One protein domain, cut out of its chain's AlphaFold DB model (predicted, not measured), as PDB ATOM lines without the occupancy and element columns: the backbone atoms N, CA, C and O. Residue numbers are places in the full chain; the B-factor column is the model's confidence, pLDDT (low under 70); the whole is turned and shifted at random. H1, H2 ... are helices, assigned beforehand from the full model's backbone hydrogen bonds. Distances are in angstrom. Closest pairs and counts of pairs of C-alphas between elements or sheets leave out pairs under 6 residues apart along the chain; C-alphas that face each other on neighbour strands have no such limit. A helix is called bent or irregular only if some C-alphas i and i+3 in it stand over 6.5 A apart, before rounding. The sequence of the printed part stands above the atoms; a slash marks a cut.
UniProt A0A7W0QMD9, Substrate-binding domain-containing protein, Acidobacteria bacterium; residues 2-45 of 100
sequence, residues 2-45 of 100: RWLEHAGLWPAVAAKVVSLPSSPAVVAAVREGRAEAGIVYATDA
ATOM      1  N   ARG A   2     339.274 460.505 444.475       89.75
ATOM      2  CA  ARG A   2     338.976 460.471 443.016       89.75
ATOM      3  C   ARG A   2     340.197 460.413 442.086       89.75
ATOM      4  O   ARG A   2     340.265 459.527 441.249       89.75
ATOM      5  N   TRP A   3     341.169 461.313 442.257       92.69
ATOM      6  CA  TRP A   3     342.380 461.301 441.425       92.69
ATOM      7  C   TRP A   3     343.188 459.999 441.570       92.69
ATOM      8  O   TRP A   3     343.611 459.431 440.575       92.69
ATOM      9  N   LEU A   4     343.331 459.463 442.790       93.75
ATOM     10  CA  LEU A   4     344.024 458.186 443.023       93.75
ATOM     11  C   LEU A   4     343.310 457.006 442.354       93.75
ATOM     12  O   LEU A   4     343.966 456.064 441.928       93.75
ATOM     13  N   GLU A   5     341.978 457.033 442.289       93.69
ATOM     14  CA  GLU A   5     341.200 456.019 441.567       93.69
ATOM     15  C   GLU A   5     341.405 456.158 440.056       93.69
ATOM     16  O   GLU A   5     341.683 455.165 439.393       93.69
ATOM     17  N   HIS A   6     341.349 457.386 439.532       91.56
ATOM     18  CA  HIS A   6     341.611 457.678 438.121       91.56
ATOM     19  C   HIS A   6     343.024 457.255 437.687       91.56
ATOM     20  O   HIS A   6     343.188 456.649 436.634       91.56
ATOM     21  N   ALA A   7     344.026 457.498 438.534       93.44
ATOM     22  CA  ALA A   7     345.415 457.107 438.305       93.44
ATOM     23  C   ALA A   7     345.695 455.610 438.566       93.44
ATOM     24  O   ALA A   7     346.838 455.177 438.457       93.44
ATOM     25  N   GLY A   8     344.696 454.815 438.976       95.56
ATOM     26  CA  GLY A   8     344.873 453.393 439.303       95.56
ATOM     27  C   GLY A   8     345.689 453.115 440.576       95.56
ATOM     28  O   GLY A   8     346.020 451.967 440.862       95.56
ATOM     29  N   LEU A   9     345.998 454.142 441.370       95.19
ATOM     30  CA  LEU A   9     346.830 454.054 442.575       95.19
ATOM     31  C   LEU A   9     346.037 453.672 443.830       95.19
ATOM     32  O   LEU A   9     346.616 453.200 444.808       95.19
ATOM     33  N   TRP A  10     344.716 453.877 443.826       96.12
ATOM     34  CA  TRP A  10     343.870 453.674 445.005       96.12
ATOM     35  C   TRP A  10     344.017 452.289 445.661       96.12
ATOM     36  O   TRP A  10     344.215 452.264 446.878       96.12
ATOM     37  N   PRO A  11     344.011 451.153 444.928       97.31
ATOM     38  CA  PRO A  11     344.159 449.833 445.545       97.31
ATOM     39  C   PRO A  11     345.457 449.666 446.348       97.31
ATOM     40  O   PRO A  11     345.461 448.981 447.367       97.31
ATOM     41  N   ALA A  12     346.544 450.323 445.932       96.62
ATOM     42  CA  ALA A  12     347.850 450.216 446.581       96.62
ATOM     43  C   ALA A  12     347.969 451.060 447.863       96.62
ATOM     44  O   ALA A  12     348.784 450.754 448.736       96.62
ATOM     45  N   VAL A  13     347.178 452.132 447.982       96.19
ATOM     46  CA  VAL A  13     347.307 453.104 449.079       96.19
ATOM     47  C   VAL A  13     346.123 453.111 450.036       96.19
ATOM     48  O   VAL A  13     346.281 453.598 451.146       96.19
ATOM     49  N   ALA A  14     344.963 452.561 449.661       96.56
ATOM     50  CA  ALA A  14     343.720 452.675 450.430       96.56
ATOM     51  C   ALA A  14     343.872 452.274 451.907       96.56
ATOM     52  O   ALA A  14     343.434 453.013 452.785       96.56
ATOM     53  N   ALA A  15     344.550 451.156 452.185       97.25
ATOM     54  CA  ALA A  15     344.783 450.672 453.550       97.25
ATOM     55  C   ALA A  15     345.765 451.539 454.367       97.25
ATOM     56  O   ALA A  15     345.849 451.386 455.582       97.25
ATOM     57  N   LYS A  16     346.510 452.438 453.713       96.12
ATOM     58  CA  LYS A  16     347.498 453.344 454.322       96.12
ATOM     59  C   LYS A  16     346.968 454.772 454.495       96.12
ATOM     60  O   LYS A  16     347.662 455.619 455.049       96.12
ATOM     61  N   VAL A  17     345.772 455.074 453.983       95.50
ATOM     62  CA  VAL A  17     345.211 456.429 454.032       95.50
ATOM     63  C   VAL A  17     344.726 456.745 455.439       95.50
ATOM     64  O   VAL A  17     343.851 456.071 455.975       95.50
ATOM     65  N   VAL A  18     345.236 457.844 455.989       95.06
ATOM     66  CA  VAL A  18     344.749 458.447 457.231       95.06
ATOM     67  C   VAL A  18     344.093 459.782 456.898       95.06
ATOM     68  O   VAL A  18     344.675 460.618 456.205       95.06
ATOM     69  N   SER A  19     342.865 459.989 457.370       94.62
ATOM     70  CA  SER A  19     342.160 461.262 457.208       94.62
ATOM     71  C   SER A  19     342.522 462.230 458.329       94.62
ATOM     72  O   SER A  19     342.455 461.887 459.506       94.62
ATOM     73  N   LEU A  20     342.870 463.457 457.949       95.88
ATOM     74  CA  LEU A  20     343.147 464.564 458.862       95.88
ATOM     75  C   LEU A  20     342.137 465.698 458.626       95.88
ATOM     76  O   LEU A  20     341.585 465.799 457.529       95.88
ATOM     77  N   PRO A  21     341.874 466.547 459.636       93.88
ATOM     78  CA  PRO A  21     340.761 467.496 459.596       93.88
ATOM     79  C   PRO A  21     340.966 468.669 458.627       93.88
ATOM     80  O   PRO A  21     340.009 469.374 458.319       93.88
ATOM     81  N   SER A  22     342.194 468.920 458.163       94.50
ATOM     82  CA  SER A  22     342.501 470.054 457.289       94.50
ATOM     83  C   SER A  22     343.811 469.862 456.523       94.50
ATOM     84  O   SER A  22     344.695 469.120 456.961       94.50
ATOM     85  N   SER A  23     343.973 470.566 455.396       93.50
ATOM     86  CA  SER A  23     345.224 470.555 454.625       93.50
ATOM     87  C   SER A  23     346.446 470.975 455.458       93.50
ATOM     88  O   SER A  23     347.451 470.269 455.392       93.50
ATOM     89  N   PRO A  24     346.391 472.015 456.321       94.00
ATOM     90  CA  PRO A  24     347.507 472.329 457.215       94.00
ATOM     91  C   PRO A  24     347.886 471.181 458.159       94.00
ATOM     92  O   PRO A  24     349.072 470.958 458.396       94.00
ATOM     93  N   ALA A  25     346.911 470.414 458.663       96.50
ATOM     94  CA  ALA A  25     347.198 469.244 459.492       96.50
ATOM     95  C   ALA A  25     347.931 468.148 458.695       96.50
ATOM     96  O   ALA A  25     348.838 467.511 459.229       96.50
ATOM     97  N   VAL A  26     347.587 467.965 457.414       97.31
ATOM     98  CA  VAL A  26     348.299 467.055 456.499       97.31
ATOM     99  C   VAL A  26     349.733 467.524 456.261       97.31
ATOM    100  O   VAL A  26     350.657 466.728 456.405       97.31
ATOM    101  N   VAL A  27     349.940 468.812 455.963       95.56
ATOM    102  CA  VAL A  27     351.287 469.379 455.778       95.56
ATOM    103  C   VAL A  27     352.138 469.182 457.033       95.56
ATOM    104  O   VAL A  27     353.286 468.750 456.932       95.56
ATOM    105  N   ALA A  28     351.579 469.446 458.217       95.62
ATOM    106  CA  ALA A  28     352.276 469.245 459.485       95.62
ATOM    107  C   ALA A  28     352.662 467.774 459.701       95.62
ATOM    108  O   ALA A  28     353.809 467.491 460.035       95.62
ATOM    109  N   ALA A  29     351.743 466.837 459.446       97.00
ATOM    110  CA  ALA A  29     352.011 465.406 459.587       97.00
ATOM    111  C   ALA A  29     353.146 464.924 458.669       97.00
ATOM    112  O   ALA A  29     354.004 464.168 459.118       97.00
ATOM    113  N   VAL A  30     353.189 465.393 457.416       96.31
ATOM    114  CA  VAL A  30     354.278 465.060 456.482       96.31
ATOM    115  C   VAL A  30     355.597 465.688 456.928       96.31
ATOM    116  O   VAL A  30     356.617 465.009 456.998       96.31
ATOM    117  N   ARG A  31     355.584 466.975 457.298       95.19
ATOM    118  CA  ARG A  31     356.783 467.701 457.747       95.19
ATOM    119  C   ARG A  31     357.414 467.081 458.994       95.19
ATOM    120  O   ARG A  31     358.630 467.100 459.140       95.19
ATOM    121  N   GLU A  32     356.592 466.555 459.893       96.81
ATOM    122  CA  GLU A  32     357.029 465.911 461.135       96.81
ATOM    123  C   GLU A  32     357.373 464.424 460.955       96.81
ATOM    124  O   GLU A  32     357.649 463.738 461.936       96.81
ATOM    125  N   GLY A  33     357.336 463.899 459.724       96.25
ATOM    126  CA  GLY A  33     357.662 462.502 459.429       96.25
ATOM    127  C   GLY A  33     356.611 461.494 459.902       96.25
ATOM    128  O   GLY A  33     356.869 460.296 459.914       96.25
ATOM    129  N   ARG A  34     355.413 461.957 460.281       96.94
ATOM    130  CA  ARG A  34     354.289 461.099 460.696       96.94
ATOM    131  C   ARG A  34     353.564 460.463 459.503       96.94
ATOM    132  O   ARG A  34     352.793 459.528 459.696       96.94
ATOM    133  N   ALA A  35     353.791 460.972 458.293       96.69
ATOM    134  CA  ALA A  35     353.320 460.401 457.035       96.69
ATOM    135  C   ALA A  35     354.360 460.623 455.926       96.69
ATOM    136  O   ALA A  35     354.952 461.695 455.843       96.69
ATOM    137  N   GLU A  36     354.544 459.635 455.048       95.44
ATOM    138  CA  GLU A  36     355.498 459.713 453.926       95.44
ATOM    139  C   GLU A  36     355.048 460.686 452.822       95.44
ATOM    140  O   GLU A  36     355.871 461.267 452.120       95.44
ATOM    141  N   ALA A  37     353.736 460.869 452.661       95.44
ATOM    142  CA  ALA A  37     353.149 461.747 451.658       95.44
ATOM    143  C   ALA A  37     351.798 462.297 452.125       95.44
ATOM    144  O   ALA A  37     351.100 461.692 452.940       95.44
ATOM    145  N   GLY A  38     351.409 463.441 451.562       95.69
ATOM    146  CA  GLY A  38     350.134 464.098 451.827       95.69
ATOM    147  C   GLY A  38     349.520 464.644 450.545       95.69
ATOM    148  O   GLY A  38     350.232 465.089 449.649       95.69
ATOM    149  N   ILE A  39     348.191 464.613 450.458       95.06
ATOM    150  CA  ILE A  39     347.433 465.223 449.359       95.06
ATOM    151  C   ILE A  39     346.789 466.494 449.901       95.06
ATOM    152  O   ILE A  39     345.942 466.427 450.791       95.06
ATOM    153  N   VAL A  40     347.206 467.641 449.371       95.19
ATOM    154  CA  VAL A  40     346.782 468.980 449.806       95.19
ATOM    155  C   VAL A  40     346.480 469.866 448.600       95.19
ATOM    156  O   VAL A  40     346.725 469.475 447.457       95.19
ATOM    157  N   TYR A  41     345.939 471.061 448.839       94.00
ATOM    158  CA  TYR A  41     345.804 472.054 447.781       94.00
ATOM    159  C   TYR A  41     347.168 472.599 447.380       94.00
ATOM    160  O   TYR A  41     348.084 472.677 448.201       94.00
ATOM    161  N   ALA A  42     347.280 473.035 446.122       91.88
ATOM    162  CA  ALA A  42     348.496 473.671 445.636       91.88
ATOM    163  C   ALA A  42     348.894 474.839 446.539       91.88
ATOM    164  O   ALA A  42     350.060 474.934 446.866       91.88
ATOM    165  N   THR A  43     347.942 475.640 447.030       92.25
ATOM    166  CA  THR A  43     348.157 476.754 447.974       92.25
ATOM    167  C   THR A  43     348.958 476.349 449.217       92.25
ATOM    168  O   THR A  43     349.822 477.107 449.650       92.25
ATOM    169  N   ASP A  44     348.737 475.134 449.728       93.12
ATOM    170  CA  ASP A  44     349.323 474.625 450.974       93.12
ATOM    171  C   ASP A  44     350.614 473.818 450.749       93.12
ATOM    172  O   ASP A  44     351.341 473.516 451.696       93.12
ATOM    173  N   ALA A  45     350.902 473.428 449.505       91.88
ATOM    174  CA  ALA A  45     352.000 472.522 449.193       91.88
ATOM    175  C   ALA A  45     353.373 473.214 449.318       91.88
ATOM    176  O   ALA A  45     353.536 474.334 448.822       91.88
TER     177      ALA A  45
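Overview. This is residues 2 to 45 of the 100 residues of the protein "Substrate-binding domain-containing protein" of Acidobacteria bacterium (UniProt A0A7W0QMD9). An open U of short helices: H3, the longest helix, lies at one end, H1 and H2 lie near each other at the other end, and residues 17 to 22 run across the base between the two ends. After H3 the last stretch, residues 32 to 45, turns back and loops past H3 without a named helix, while the helices themselves make no clear contact. The printed part has 44 residues with three named helices, in the order H1, H2, H3, and no named strand; its class is all helix, though under half of the residues, 21 of 44, are in named elements. It is only just compact, close to loose, with a radius of gyration of the C-alphas of 10.9 A, and the C-alphas span 27 by 21 by 16 A.

Arrangement. The longest helix is H3, residues 23 to 31, and it touches no helix. H2, residues 10 to 16, is apart from H3, although it comes just before it in the chain. H1, residues 2 to 6, is also apart from H3. H1 and H2 are close but not clearly touching, with 2 pairs of C-alphas within 8 A; their closest C-alphas are those of Leu 4 and Trp 10, 4.9 A apart, and their centres are 11.1 A apart. In H1 and H3 every O i to N i+4 pair is within hydrogen-bond range, while in H2 this holds for 1 of 3, beside 2 of 4 O i to N i+3 pairs.

Along the chain. H3 runs from Ser 23, with its C-alpha at (345.224, 470.555, 454.625), to Arg 31, with its C-alpha at (356.783, 467.701, 457.747), a length of 12.3 A. H2 runs from Trp 10 to Lys 16 and measures 10.0 A; it is irregular, with the C-alphas of Ala 12 and Ala 15 7.6 A apart, and its line is a rough one. H1 runs from Arg 2, with its C-alpha at (338.976, 460.471, 443.016), to His 6, a length of 6.2 A.

Size, cuts and confidence. The two C-alphas farthest apart are those of His 6 and Glu 32, at 28.9 A, and those of Arg 2 and Ala 45, the first and last printed, are 18.8 A apart. The link from H1 to H2 is tight, with 3 residues, and the link from H2 to H3 is short, with 6 residues. Residues 32 to 45, 14 residues with no named element, have C-alphas 3 to 15 A from the mean of the C-alphas. The printed part has no cut. The mean pLDDT of the printed part is 95.0, and no printed residue is under 70.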